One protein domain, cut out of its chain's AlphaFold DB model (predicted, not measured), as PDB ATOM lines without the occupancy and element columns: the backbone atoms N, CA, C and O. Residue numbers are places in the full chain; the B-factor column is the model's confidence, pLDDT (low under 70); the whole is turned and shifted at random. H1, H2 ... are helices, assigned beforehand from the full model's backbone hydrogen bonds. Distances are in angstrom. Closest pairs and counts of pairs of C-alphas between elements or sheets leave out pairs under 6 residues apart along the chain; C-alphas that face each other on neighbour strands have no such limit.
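Overview. This is residues 13 to 108 of the 134 residues of an uncharacterized protein of Sulfurimonas gotlandica (strain DSM 19862 / JCM 16533 / GD1) (UniProt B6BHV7). One very long straight helix, H4, makes the length of the domain: its first part packs on a small head made of the helical hairpin H2 and H3, and its residues 73 to 108 stick out free as a long arm. H2, H3 and the first part of H4 form a small three-helix bundle, up and down, each helix running against the one before it in the chain, while the short H1 lies near H2 at the head's edge. The printed part has 96 residues with four named helices, in the order H1, H2, H3, H4, and no named strand; its class is all helix. The whole is extended, with a radius of gyration of the C-alphas of 24.5 A, and spans 82 by 28 by 18 A.

Arrangement. The longest helix, H4, residues 55 to 108, touches H2, residues 23 to 32, with its residues 61 to 72 alone. The closest C-alphas of this pair are those of Ile 27 and Leu 65, 5.7 A apart. H2 and H4 run the same way at a shallow tilt of 33 degrees, only just short of steep. H3, residues 36 to 51, touches H4 with its residues 50 to 51 alone, and H4 touches H3 with its residues 57 to 61 alone. Their closest C-alphas are those of Ile 50 and Arg 58, 5.5 A apart, and the two form a helical hairpin, running opposite ways at a shallow tilt of 31 degrees. H2 and H3 touch and form another helical hairpin, opposite ways at a shallow tilt of 12 degrees, with the C-alphas of Ile 30 and Arg 39 closest at 5.4 A. H1, residues 13 to 16, is close to H2 but not clearly touching: the closest C-alphas, those of Leu 16 and Gln 26, are 7.5 A apart. H1 is apart from H3 and from H4. Every O i to N i+4 pair is within hydrogen-bond range in H2, H3 and H4; H1, with 4 residues, is too short for such a pair.

Along the chain. H4 measures 80.7 A from C-alpha 55 at (13.106, -51.443, 51.850) to C-alpha 108 at (45.618, 11.385, 12.913). H3 measures 22.3 A from Pro 36 to Ser 51, and H2 14.3 A from Ile 23 to Ala 32. H1 measures 5.7 A from C-alpha 13 at (6.788, -44.187, 26.342) to Leu 16.

Size, cuts and confidence. The C-alphas of Ala 52 and Lys 108 are the two farthest apart, at 82.5 A. Without residues 73 to 108, the body of 60 residues spans 30 by 28 by 15 A. The printed part has no cut. The links from H2 to H3 and from H3 to H4 are tight, and that from H1 to H2 is short. The mean pLDDT of the printed part is 70.7; residues 13 to 21, 70 to 99 and 107 to 108 are under 70.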
ATOM      1  N   LEU A  13       8.040 -44.059  25.581       47.81
ATOM      2  CA  LEU A  13       6.788 -44.187  26.342       47.81
ATOM      3  C   LEU A  13       6.043 -45.505  26.059       47.81
ATOM      4  O   LEU A  13       5.410 -46.048  26.955       47.81
ATOM      5  N   GLY A  14       6.135 -46.037  24.835       47.34
ATOM      6  CA  GLY A  14       5.496 -47.307  24.466       47.34
ATOM      7  C   GLY A  14       6.243 -48.563  24.933       47.34
ATOM      8  O   GLY A  14       5.666 -49.647  24.910       47.34
ATOM      9  N   ALA A  15       7.510 -48.437  25.341       47.25
ATOM     10  CA  ALA A  15       8.333 -49.560  25.796       47.25
ATOM     11  C   ALA A  15       8.359 -49.705  27.327       47.25
ATOM     12  O   ALA A  15       8.523 -50.821  27.818       47.25
ATOM     13  N   LEU A  16       8.160 -48.618  28.085       50.75
ATOM     14  CA  LEU A  16       8.126 -48.689  29.553       50.75
ATOM     15  C   LEU A  16       6.880 -49.417  30.081       50.75
ATOM     16  O   LEU A  16       6.999 -50.236  30.989       50.75
ATOM     17  N   THR A  17       5.725 -49.257  29.424       52.00
ATOM     18  CA  THR A  17       4.444 -49.853  29.852       52.00
ATOM     19  C   THR A  17       4.389 -51.388  29.791       52.00
ATOM     20  O   THR A  17       3.380 -51.985  30.156       52.00
ATOM     21  N   LEU A  18       5.446 -52.048  29.305       47.72
ATOM     22  CA  LEU A  18       5.572 -53.507  29.224       47.72
ATOM     23  C   LEU A  18       6.576 -54.063  30.249       47.72
ATOM     24  O   LEU A  18       7.268 -55.030  29.959       47.72
ATOM     25  N   GLY A  19       6.677 -53.470  31.445       51.88
ATOM     26  CA  GLY A  19       7.192 -54.134  32.658       51.88
ATOM     27  C   GLY A  19       8.632 -54.673  32.624       51.88
ATOM     28  O   GLY A  19       9.032 -55.381  33.544       51.88
ATOM     29  N   ALA A  20       9.405 -54.366  31.581       55.59
ATOM     30  CA  ALA A  20      10.774 -54.842  31.386       55.59
ATOM     31  C   ALA A  20      11.823 -53.735  31.564       55.59
ATOM     32  O   ALA A  20      13.016 -54.021  31.501       55.59
ATOM     33  N   ALA A  21      11.394 -52.487  31.780       67.38
ATOM     34  CA  ALA A  21      12.306 -51.376  32.002       67.38
ATOM     35  C   ALA A  21      12.946 -51.483  33.389       67.38
ATOM     36  O   ALA A  21      12.252 -51.553  34.410       67.38
ATOM     37  N   THR A  22      14.273 -51.473  33.417       81.62
ATOM     38  CA  THR A  22      15.060 -51.479  34.655       81.62
ATOM     39  C   THR A  22      14.856 -50.183  35.451       81.62
ATOM     40  O   THR A  22      14.422 -49.165  34.910       81.62
ATOM     41  N   ILE A  23      15.172 -50.206  36.751       81.75
ATOM     42  CA  ILE A  23      15.096 -49.027  37.638       81.75
ATOM     43  C   ILE A  23      15.864 -47.844  37.024       81.75
ATOM     44  O   ILE A  23      15.337 -46.734  36.965       81.75
ATOM     45  N   ASP A  24      17.053 -48.103  36.483       81.38
ATOM     46  CA  ASP A  24      17.929 -47.094  35.883       81.38
ATOM     47  C   ASP A  24      17.311 -46.472  34.621       81.38
ATOM     48  O   ASP A  24      17.353 -45.254  34.429       81.38
ATOM     49  N   GLU A  25      16.674 -47.286  33.772       82.25
ATOM     50  CA  GLU A  25      15.966 -46.817  32.574       82.25
ATOM     51  C   GLU A  25      14.743 -45.967  32.933       82.25
ATOM     52  O   GLU A  25      14.499 -44.936  32.299       82.25
ATOM     53  N   GLN A  26      14.003 -46.347  33.981       82.12
ATOM     54  CA  GLN A  26      12.876 -45.557  34.488       82.12
ATOM     55  C   GLN A  26      13.352 -44.209  35.051       82.12
ATOM     56  O   GLN A  26      12.761 -43.166  34.756       82.12
ATOM     57  N   ILE A  27      14.460 -44.190  35.800       83.62
ATOM     58  CA  ILE A  27      15.066 -42.957  36.326       83.62
ATOM     59  C   ILE A  27      15.547 -42.050  35.185       83.62
ATOM     60  O   ILE A  27      15.289 -40.841  35.206       83.62
ATOM     61  N   ALA A  28      16.193 -42.617  34.162       82.12
ATOM     62  CA  ALA A  28      16.627 -41.878  32.982       82.12
ATOM     63  C   ALA A  28      15.438 -41.280  32.209       82.12
ATOM     64  O   ALA A  28      15.491 -40.118  31.797       82.12
ATOM     65  N   ALA A  29      14.341 -42.031  32.063       82.62
ATOM     66  CA  ALA A  29      13.118 -41.555  31.420       82.62
ATOM     67  C   ALA A  29      12.477 -40.385  32.187       82.62
ATOM     68  O   ALA A  29      12.081 -39.395  31.571       82.62
ATOM     69  N   ILE A  30      12.438 -40.443  33.526       84.62
ATOM     70  CA  ILE A  30      11.941 -39.340  34.370       84.62
ATOM     71  C   ILE A  30      12.795 -38.075  34.186       84.62
ATOM     72  O   ILE A  30      12.252 -36.967  34.114       84.62
ATOM     73  N   GLY A  31      14.121 -38.217  34.095       79.81
ATOM     74  CA  GLY A  31      15.038 -37.098  33.833       79.81
ATOM     75  C   GLY A  31      14.835 -36.477  32.456       79.81
ATOM     76  O   GLY A  31      14.749 -35.253  32.331       79.81
ATOM     77  N   ALA A  32      14.664 -37.326  31.442       80.69
ATOM     78  CA  ALA A  32      14.488 -36.933  30.049       80.69
ATOM     79  C   ALA A  32      13.070 -36.448  29.692       80.69
ATOM     80  O   ALA A  32      12.861 -35.968  28.574       80.69
ATOM     81  N   ALA A  33      12.100 -36.561  30.607       79.06
ATOM     82  CA  ALA A  33      10.715 -36.157  30.381       79.06
ATOM     83  C   ALA A  33      10.618 -34.681  29.955       79.06
ATOM     84  O   ALA A  33      11.088 -33.778  30.663       79.06
ATOM     85  N   ALA A  34       9.983 -34.447  28.803       75.44
ATOM     86  CA  ALA A  34       9.917 -33.138  28.159       75.44
ATOM     87  C   ALA A  34       8.886 -32.217  28.822       75.44
ATOM     88  O   ALA A  34       9.079 -30.999  28.856       75.44
ATOM     89  N   THR A  35       7.808 -32.791  29.361       79.69
ATOM     90  CA  THR A  35       6.744 -32.046  30.042       79.69
ATOM     91  C   THR A  35       6.607 -32.437  31.519       79.69
ATOM     92  O   THR A  35       6.981 -33.546  31.917       79.69
ATOM     93  N   PRO A  36       6.060 -31.540  32.364       81.12
ATOM     94  CA  PRO A  36       5.732 -31.870  33.749       81.12
ATOM     95  C   PRO A  36       4.736 -33.029  33.873       81.12
ATOM     96  O   PRO A  36       4.912 -33.878  34.741       81.12
ATOM     97  N   ASP A  37       3.736 -33.097  32.994       80.75
ATOM     98  CA  ASP A  37       2.684 -34.119  33.054       80.75
ATOM     99  C   ASP A  37       3.236 -35.519  32.746       80.75
ATOM    100  O   ASP A  37       2.970 -36.470  33.484       80.75
ATOM    101  N   GLU A  38       4.091 -35.642  31.724       78.75
ATOM    102  CA  GLU A  38       4.805 -36.891  31.416       78.75
ATOM    103  C   GLU A  38       5.700 -37.328  32.579       78.75
ATOM    104  O   GLU A  38       5.734 -38.502  32.944       78.75
ATOM    105  N   ARG A  39       6.396 -36.377  33.213       82.00
ATOM    106  CA  ARG A  39       7.244 -36.658  34.375       82.00
ATOM    107  C   ARG A  39       6.430 -37.208  35.544       82.00
ATOM    108  O   ARG A  39       6.881 -38.133  36.211       82.00
ATOM    109  N   VAL A  40       5.245 -36.654  35.798       83.75
ATOM    110  CA  VAL A  40       4.350 -37.134  36.862       83.75
ATOM    111  C   VAL A  40       3.866 -38.552  36.570       83.75
ATOM    112  O   VAL A  40       3.876 -39.381  37.481       83.75
ATOM    113  N   ALA A  41       3.494 -38.848  35.321       83.81
ATOM    114  CA  ALA A  41       3.093 -40.193  34.917       83.81
ATOM    115  C   ALA A  41       4.221 -41.215  35.153       83.81
ATOM    116  O   ALA A  41       4.011 -42.201  35.857       83.81
ATOM    117  N   LEU A  42       5.435 -40.914  34.681       84.62
ATOM    118  CA  LEU A  42       6.612 -41.777  34.846       84.62
ATOM    119  C   LEU A  42       7.018 -41.949  36.318       84.62
ATOM    120  O   LEU A  42       7.419 -43.029  36.739       84.62
ATOM    121  N   VAL A  43       6.882 -40.905  37.140       85.44
ATOM    122  CA  VAL A  43       7.136 -40.998  38.586       85.44
ATOM    123  C   VAL A  43       6.103 -41.883  39.283       85.44
ATOM    124  O   VAL A  43       6.444 -42.562  40.250       85.44
ATOM    125  N   ASN A  44       4.844 -41.870  38.846       87.25
ATOM    126  CA  ASN A  44       3.819 -42.736  39.424       87.25
ATOM    127  C   ASN A  44       4.064 -44.205  39.065       87.25
ATOM    128  O   ASN A  44       4.014 -45.044  39.958       87.25
ATOM    129  N   GLU A  45       4.447 -44.493  37.822       83.69
ATOM    130  CA  GLU A  45       4.871 -45.833  37.400       83.69
ATOM    131  C   GLU A  45       6.114 -46.305  38.175       83.69
ATOM    132  O   GLU A  45       6.142 -47.398  38.735       83.69
ATOM    133  N   PHE A  46       7.111 -45.434  38.338       85.88
ATOM    134  CA  PHE A  46       8.289 -45.732  39.152       85.88
ATOM    135  C   PHE A  46       7.938 -46.036  40.615       85.88
ATOM    136  O   PHE A  46       8.508 -46.949  41.214       85.88
ATOM    137  N   LYS A  47       6.975 -45.311  41.204       87.06
ATOM    138  CA  LYS A  47       6.476 -45.597  42.561       87.06
ATOM    139  C   LYS A  47       5.838 -46.980  42.655       87.06
ATOM    140  O   LYS A  47       6.027 -47.644  43.672       87.06
ATOM    141  N   GLU A  48       5.099 -47.401  41.632       86.50
ATOM    142  CA  GLU A  48       4.523 -48.745  41.564       86.50
ATOM    143  C   GLU A  48       5.629 -49.804  41.491       86.50
ATOM    144  O   GLU A  48       5.636 -50.720  42.316       86.50
ATOM    145  N   THR A  49       6.634 -49.615  40.630       83.25
ATOM    146  CA  THR A  49       7.802 -50.508  40.524       83.25
ATOM    147  C   THR A  49       8.525 -50.664  41.865       83.25
ATOM    148  O   THR A  49       8.717 -51.780  42.350       83.25
ATOM    149  N   ILE A  50       8.887 -49.560  42.528       86.31
ATOM    150  CA  ILE A  50       9.632 -49.627  43.798       86.31
ATOM    151  C   ILE A  50       8.773 -50.091  44.982       86.31
ATOM    152  O   ILE A  50       9.313 -50.438  46.037       86.31
ATOM    153  N   SER A  51       7.441 -50.089  44.846       86.81
ATOM    154  CA  SER A  51       6.536 -50.591  45.884       86.81
ATOM    155  C   SER A  51       6.653 -52.106  46.073       86.81
ATOM    156  O   SER A  51       6.458 -52.587  47.192       86.81
ATOM    157  N   ALA A  52       7.040 -52.821  45.012       85.00
ATOM    158  CA  ALA A  52       7.290 -54.259  45.018       85.00
ATOM    159  C   ALA A  52       8.702 -54.632  45.512       85.00
ATOM    160  O   ALA A  52       8.948 -55.797  45.819       85.00
ATOM    161  N   LEU A  53       9.617 -53.660  45.612       83.88
ATOM    162  CA  LEU A  53      10.987 -53.863  46.089       83.88
ATOM    163  C   LEU A  53      11.077 -53.895  47.617       83.88
ATOM    164  O   LEU A  53      10.237 -53.315  48.326       83.88
ATOM    165  N   SER A  54      12.156 -54.505  48.117       87.69
ATOM    166  CA  SER A  54      12.521 -54.447  49.535       87.69
ATOM    167  C   SER A  54      12.841 -53.013  49.983       87.69
ATOM    168  O   SER A  54      13.056 -52.108  49.174       87.69
ATOM    169  N   ALA A  55      12.856 -52.775  51.297       81.00
ATOM    170  CA  ALA A  55      13.106 -51.443  51.850       81.00
ATOM    171  C   ALA A  55      14.484 -50.884  51.448       81.00
ATOM    172  O   ALA A  55      14.588 -49.696  51.136       81.00
ATOM    173  N   ASP A  56      15.506 -51.741  51.404       82.94
ATOM    174  CA  ASP A  56      16.875 -51.356  51.053       82.94
ATOM    175  C   ASP A  56      16.994 -51.007  49.562       82.94
ATOM    176  O   ASP A  56      17.534 -49.959  49.203       82.94
ATOM    177  N   GLU A  57      16.407 -51.825  48.685       78.81
ATOM    178  CA  GLU A  57      16.372 -51.576  47.237       78.81
ATOM    179  C   GLU A  57      15.570 -50.317  46.896       78.81
ATOM    180  O   GLU A  57      15.976 -49.506  46.063       78.81
ATOM    181  N   ARG A  58      14.452 -50.097  47.594       84.44
ATOM    182  CA  ARG A  58      13.653 -48.877  47.461       84.44
ATOM    183  C   ARG A  58      14.445 -47.639  47.869       84.44
ATOM    184  O   ARG A  58      14.362 -46.614  47.193       84.44
ATOM    185  N   ALA A  59      15.197 -47.709  48.966       81.56
ATOM    186  CA  ALA A  59      16.031 -46.602  49.418       81.56
ATOM    187  C   ALA A  59      17.138 -46.281  48.401       81.56
ATOM    188  O   ALA A  59      17.351 -45.104  48.097       81.56
ATOM    189  N   ALA A  60      17.776 -47.309  47.834       82.25
ATOM    190  CA  ALA A  60      18.779 -47.158  46.783       82.25
ATOM    191  C   ALA A  60      18.190 -46.496  45.524       82.25
ATOM    192  O   ALA A  60      18.699 -45.466  45.082       82.25
ATOM    193  N   ALA A  61      17.058 -46.998  45.023       82.69
ATOM    194  CA  ALA A  61      16.386 -46.457  43.840       82.69
ATOM    195  C   ALA A  61      15.938 -44.992  44.025       82.69
ATOM    196  O   ALA A  61      16.079 -44.158  43.130       82.69
ATOM    197  N   ILE A  62      15.431 -44.632  45.212       83.81
ATOM    198  CA  ILE A  62      15.066 -43.241  45.535       83.81
ATOM    199  C   ILE A  62      16.308 -42.346  45.616       83.81
ATOM    200  O   ILE A  62      16.264 -41.193  45.170       83.81
ATOM    201  N   ALA A  63      17.400 -42.836  46.209       83.81
ATOM    202  CA  ALA A  63      18.650 -42.089  46.302       83.81
ATOM    203  C   ALA A  63      19.221 -41.796  44.908       83.81
ATOM    204  O   ALA A  63      19.630 -40.665  44.639       83.81
ATOM    205  N   GLU A  64      19.166 -42.774  44.010       83.19
ATOM    206  CA  GLU A  64      19.602 -42.633  42.626       83.19
ATOM    207  C   GLU A  64      18.729 -41.651  41.840       83.19
ATOM    208  O   GLU A  64      19.255 -40.721  41.224       83.19
ATOM    209  N   LEU A  65      17.401 -41.750  41.962       84.31
ATOM    210  CA  LEU A  65      16.481 -40.783  41.360       84.31
ATOM    211  C   LEU A  65      16.808 -39.348  41.805       84.31
ATOM    212  O   LEU A  65      16.892 -38.435  40.980       84.31
ATOM    213  N   ARG A  66      17.031 -39.132  43.109       83.12
ATOM    214  CA  ARG A  66      17.412 -37.814  43.647       83.12
ATOM    215  C   ARG A  66      18.765 -37.340  43.125       83.12
ATOM    216  O   ARG A  66      18.901 -36.154  42.821       83.12
ATOM    217  N   ALA A  67      19.751 -38.229  43.034       80.44
ATOM    218  CA  ALA A  67      21.077 -37.894  42.529       80.44
ATOM    219  C   ALA A  67      21.015 -37.439  41.064       80.44
ATOM    220  O   ALA A  67      21.614 -36.420  40.720       80.44
ATOM    221  N   THR A  68      20.245 -38.134  40.227       77.62
ATOM    222  CA  THR A  68      20.048 -37.786  38.811       77.62
ATOM    223  C   THR A  68      19.360 -36.429  38.663       77.62
ATOM    224  O   THR A  68      19.894 -35.546  37.995       77.62
ATOM    225  N   MET A  69      18.260 -36.190  39.389       74.31
ATOM    226  CA  MET A  69      17.580 -34.885  39.366       74.31
ATOM    227  C   MET A  69      18.473 -33.732  39.860       74.31
ATOM    228  O   MET A  69      18.363 -32.606  39.376       74.31
ATOM    229  N   SER A  70      19.354 -33.992  40.832       69.81
ATOM    230  CA  SER A  70      20.264 -32.974  41.377       69.81
ATOM    231  C   SER A  70      21.393 -32.638  40.397       69.81
ATOM    232  O   SER A  70      21.704 -31.463  40.205       69.81
ATOM    233  N   LYS A  71      21.955 -33.655  39.726       62.94
ATOM    234  CA  LYS A  71      22.988 -33.486  38.690       62.94
ATOM    235  C   LYS A  71      22.490 -32.654  37.510       62.94
ATOM    236  O   LYS A  71      23.208 -31.762  37.054       62.94
ATOM    237  N   ASP A  72      21.260 -32.892  37.061       58.16
ATOM    238  CA  ASP A  72      20.652 -32.111  35.979       58.16
ATOM    239  C   ASP A  72      20.478 -30.633  36.382       58.16
ATOM    240  O   ASP A  72      20.736 -29.722  35.588       58.16
ATOM    241  N   GLY A  73      20.122 -30.375  37.646       55.19
ATOM    242  CA  GLY A  73      20.023 -29.026  38.207       55.19
ATOM    243  C   GLY A  73      21.361 -28.275  38.259       55.19
ATOM    244  O   GLY A  73      21.426 -27.095  37.895       55.19
ATOM    245  N   GLU A  74      22.446 -28.945  38.658       51.53
ATOM    246  CA  GLU A  74      23.793 -28.353  38.685       51.53
ATOM    247  C   GLU A  74      24.361 -28.109  37.279       51.53
ATOM    248  O   GLU A  74      24.959 -27.055  37.026       51.53
ATOM    249  N   GLN A  75      24.134 -29.020  36.326       50.03
ATOM    250  CA  GLN A  75      24.557 -28.825  34.934       50.03
ATOM    251  C   GLN A  75      23.851 -27.633  34.273       50.03
ATOM    252  O   GLN A  75      24.506 -26.817  33.617       50.03
ATOM    253  N   LEU A  76      22.543 -27.469  34.493       48.69
ATOM    254  CA  LEU A  76      21.780 -26.319  33.988       48.69
ATOM    255  C   LEU A  76      22.289 -24.986  34.554       48.69
ATOM    256  O   LEU A  76      22.415 -23.991  33.827       48.69
ATOM    257  N   GLN A  77      22.623 -24.955  35.844       43.59
ATOM    258  CA  GLN A  77      23.117 -23.744  36.494       43.59
ATOM    259  C   GLN A  77      24.537 -23.377  36.026       43.59
ATOM    260  O   GLN A  77      24.838 -22.198  35.805       43.59
ATOM    261  N   THR A  78      25.386 -24.381  35.798       49.75
ATOM    262  CA  THR A  78      26.753 -24.198  35.287       49.75
ATOM    263  C   THR A  78      26.739 -23.669  33.852       49.75
ATOM    264  O   THR A  78      27.377 -22.657  33.560       49.75
ATOM    265  N   GLN A  79      25.906 -24.249  32.985       50.38
ATOM    266  CA  GLN A  79      25.788 -23.827  31.586       50.38
ATOM    267  C   GLN A  79      25.232 -22.394  31.448       50.38
ATOM    268  O   GLN A  79      25.642 -21.626  30.573       50.38
ATOM    269  N   THR A  80      24.336 -21.990  32.353       52.16
ATOM    270  CA  THR A  80      23.798 -20.618  32.397       52.16
ATOM    271  C   THR A  80      24.856 -19.602  32.844       52.16
ATOM    272  O   THR A  80      24.953 -18.501  32.286       52.16
ATOM    273  N   ARG A  81      25.697 -19.968  33.820       49.56
ATOM    274  CA  ARG A  81      26.821 -19.127  34.265       49.56
ATOM    275  C   ARG A  81      27.878 -18.951  33.175       49.56
ATOM    276  O   ARG A  81      28.392 -17.842  33.018       49.56
ATOM    277  N   GLU A  82      28.173 -19.992  32.403       53.31
ATOM    278  CA  GLU A  82      29.151 -19.921  31.309       53.31
ATOM    279  C   GLU A  82      28.688 -19.007  30.171       53.31
ATOM    280  O   GLU A  82      29.418 -18.083  29.808       53.31
ATOM    281  N   ARG A  83      27.441 -19.148  29.699       53.72
ATOM    282  CA  ARG A  83      26.888 -18.256  28.658       53.72
ATOM    283  C   ARG A  83      26.876 -16.785  29.072       53.72
ATOM    284  O   ARG A  83      27.064 -15.902  28.236       53.72
ATOM    285  N   THR A  84      26.649 -16.509  30.355       55.91
ATOM    286  CA  THR A  84      26.651 -15.132  30.872       55.91
ATOM    287  C   THR A  84      28.066 -14.547  30.861       55.91
ATOM    288  O   THR A  84      28.259 -13.416  30.417       55.91
ATOM    289  N   ARG A  85      29.074 -15.330  31.265       55.94
ATOM    290  CA  ARG A  85      30.487 -14.912  31.208       55.94
ATOM    291  C   ARG A  85      30.972 -14.681  29.781       55.94
ATOM    292  O   ARG A  85      31.735 -13.746  29.546       55.94
ATOM    293  N   GLU A  86      30.532 -15.509  28.843       56.66
ATOM    294  CA  GLU A  86      30.918 -15.397  27.439       56.66
ATOM    295  C   GLU A  86      30.355 -14.119  26.802       56.66
ATOM    296  O   GLU A  86      31.109 -13.348  26.210       56.66
ATOM    297  N   ARG A  87      29.078 -13.793  27.055       54.59
ATOM    298  CA  ARG A  87      28.484 -12.510  26.629       54.59
ATOM    299  C   ARG A  87      29.201 -11.293  27.213       54.59
ATOM    300  O   ARG A  87      29.433 -10.324  26.496       54.59
ATOM    301  N   SER A  88      29.585 -11.330  28.490       57.19
ATOM    302  CA  SER A  88      30.328 -10.221  29.104       57.19
ATOM    303  C   SER A  88      31.730 -10.039  28.515       57.19
ATOM    304  O   SER A  88      32.203  -8.907  28.447       57.19
ATOM    305  N   ARG A  89      32.394 -11.119  28.080       58.50
ATOM    306  CA  ARG A  89      33.701 -11.033  27.405       58.50
ATOM    307  C   ARG A  89      33.587 -10.467  25.992       58.50
ATOM    308  O   ARG A  89      34.419  -9.648  25.621       58.50
ATOM    309  N   VAL A  90      32.565 -10.871  25.237       58.75
ATOM    310  CA  VAL A  90      32.326 -10.356  23.877       58.75
ATOM    311  C   VAL A  90      32.048  -8.851  23.911       58.75
ATOM    312  O   VAL A  90      32.753  -8.099  23.245       58.75
ATOM    313  N   ASN A  91      31.150  -8.393  24.792       57.78
ATOM    314  CA  ASN A  91      30.856  -6.960  24.926       57.78
ATOM    315  C   ASN A  91      32.082  -6.118  25.329       57.78
ATOM    316  O   ASN A  91      32.203  -4.969  24.910       57.78
ATOM    317  N   GLN A  92      32.989  -6.656  26.154       58.75
ATOM    318  CA  GLN A  92      34.210  -5.935  26.539       58.75
ATOM    319  C   GLN A  92      35.221  -5.841  25.390       58.75
ATOM    320  O   GLN A  92      35.898  -4.819  25.264       58.75
ATOM    321  N   MET A  93      35.320  -6.869  24.542       59.00
ATOM    322  CA  MET A  93      36.193  -6.828  23.365       59.00
ATOM    323  C   MET A  93      35.693  -5.827  22.323       59.00
ATOM    324  O   MET A  93      36.484  -4.994  21.885       59.00
ATOM    325  N   GLU A  94      34.395  -5.821  22.007       60.19
ATOM    326  CA  GLU A  94      33.816  -4.859  21.053       60.19
ATOM    327  C   GLU A  94      34.016  -3.408  21.517       60.19
ATOM    328  O   GLU A  94      34.474  -2.559  20.752       60.19
ATOM    329  N   GLN A  95      33.780  -3.129  22.804       63.31
ATOM    330  CA  GLN A  95      33.977  -1.786  23.356       63.31
ATOM    331  C   GLN A  95      35.451  -1.345  23.332       63.31
ATOM    332  O   GLN A  95      35.751  -0.164  23.134       63.31
ATOM    333  N   THR A  96      36.385  -2.281  23.520       63.84
ATOM    334  CA  THR A  96      37.823  -1.980  23.491       63.84
ATOM    335  C   THR A  96      38.297  -1.687  22.068       63.84
ATOM    336  O   THR A  96      39.053  -0.736  21.863       63.84
ATOM    337  N   GLU A  97      37.829  -2.446  21.074       64.38
ATOM    338  CA  GLU A  97      38.181  -2.225  19.668       64.38
ATOM    339  C   GLU A  97      37.642  -0.892  19.134       64.38
ATOM    340  O   GLU A  97      38.376  -0.153  18.467       64.38
ATOM    341  N   GLU A  98      36.399  -0.533  19.467       67.69
ATOM    342  CA  GLU A  98      35.825   0.759  19.078       67.69
ATOM    343  C   GLU A  98      36.606   1.929  19.683       67.69
ATOM    344  O   GLU A  98      36.943   2.888  18.980       67.69
ATOM    345  N   MET A  99      36.973   1.836  20.964       68.94
ATOM    346  CA  MET A  99      37.743   2.880  21.639       68.94
ATOM    347  C   MET A  99      39.142   3.047  21.029       68.94
ATOM    348  O   MET A  99      39.602   4.177  20.827       68.94
ATOM    349  N   GLN A 100      39.802   1.941  20.674       71.19
ATOM    350  CA  GLN A 100      41.115   1.970  20.028       71.19
ATOM    351  C   GLN A 100      41.042   2.590  18.624       71.19
ATOM    352  O   GLN A 100      41.904   3.391  18.249       71.19
ATOM    353  N   ARG A 101      39.976   2.296  17.866       74.12
ATOM    354  CA  ARG A 101      39.712   2.921  16.559       74.12
ATOM    355  C   ARG A 101      39.498   4.427  16.667       74.12
ATOM    356  O   ARG A 101      40.054   5.181  15.864       74.12
ATOM    357  N   VAL A 102      38.713   4.867  17.651       75.38
ATOM    358  CA  VAL A 102      38.423   6.291  17.871       75.38
ATOM    359  C   VAL A 102      39.688   7.049  18.278       75.38
ATOM    360  O   VAL A 102      39.974   8.091  17.685       75.38
ATOM    361  N   GLN A 103      40.500   6.511  19.195       71.25
ATOM    362  CA  GLN A 103      41.784   7.128  19.559       71.25
ATOM    363  C   GLN A 103      42.721   7.262  18.355       71.25
ATOM    364  O   GLN A 103      43.333   8.313  18.156       71.25
ATOM    365  N   GLN A 104      42.805   6.226  17.518       76.25
ATOM    366  CA  GLN A 104      43.692   6.248  16.358       76.25
ATOM    367  C   GLN A 104      43.242   7.266  15.294       76.25
ATOM    368  O   GLN A 104      44.085   7.911  14.664       76.25
ATOM    369  N   MET A 105      41.932   7.464  15.109       73.50
ATOM    370  CA  MET A 105      41.415   8.528  14.239       73.50
ATOM    371  C   MET A 105      41.685   9.922  14.805       73.50
ATOM    372  O   MET A 105      42.149  10.797  14.072       73.50
ATOM    373  N   GLN A 106      41.451  10.125  16.100       71.25
ATOM    374  CA  GLN A 106      41.615  11.429  16.742       71.25
ATOM    375  C   GLN A 106      43.080  11.899  16.706       71.25
ATOM    376  O   GLN A 106      43.356  13.065  16.422       71.25
ATOM    377  N   GLN A 107      44.032  10.975  16.871       65.69
ATOM    378  CA  GLN A 107      45.463  11.271  16.779       65.69
ATOM    379  C   GLN A 107      45.896  11.674  15.356       65.69
ATOM    380  O   GLN A 107      46.671  12.617  15.184       65.69
ATOM    381  N   LYS A 108      45.352  11.020  14.317       69.19
ATOM    382  CA  LYS A 108      45.618  11.385  12.913       69.19
ATOM    383  C   LYS A 108      45.023  12.746  12.548       69.19
ATOM    384  O   LYS A 108      45.662  13.521  11.836       69.19
TER     385      LYS A 108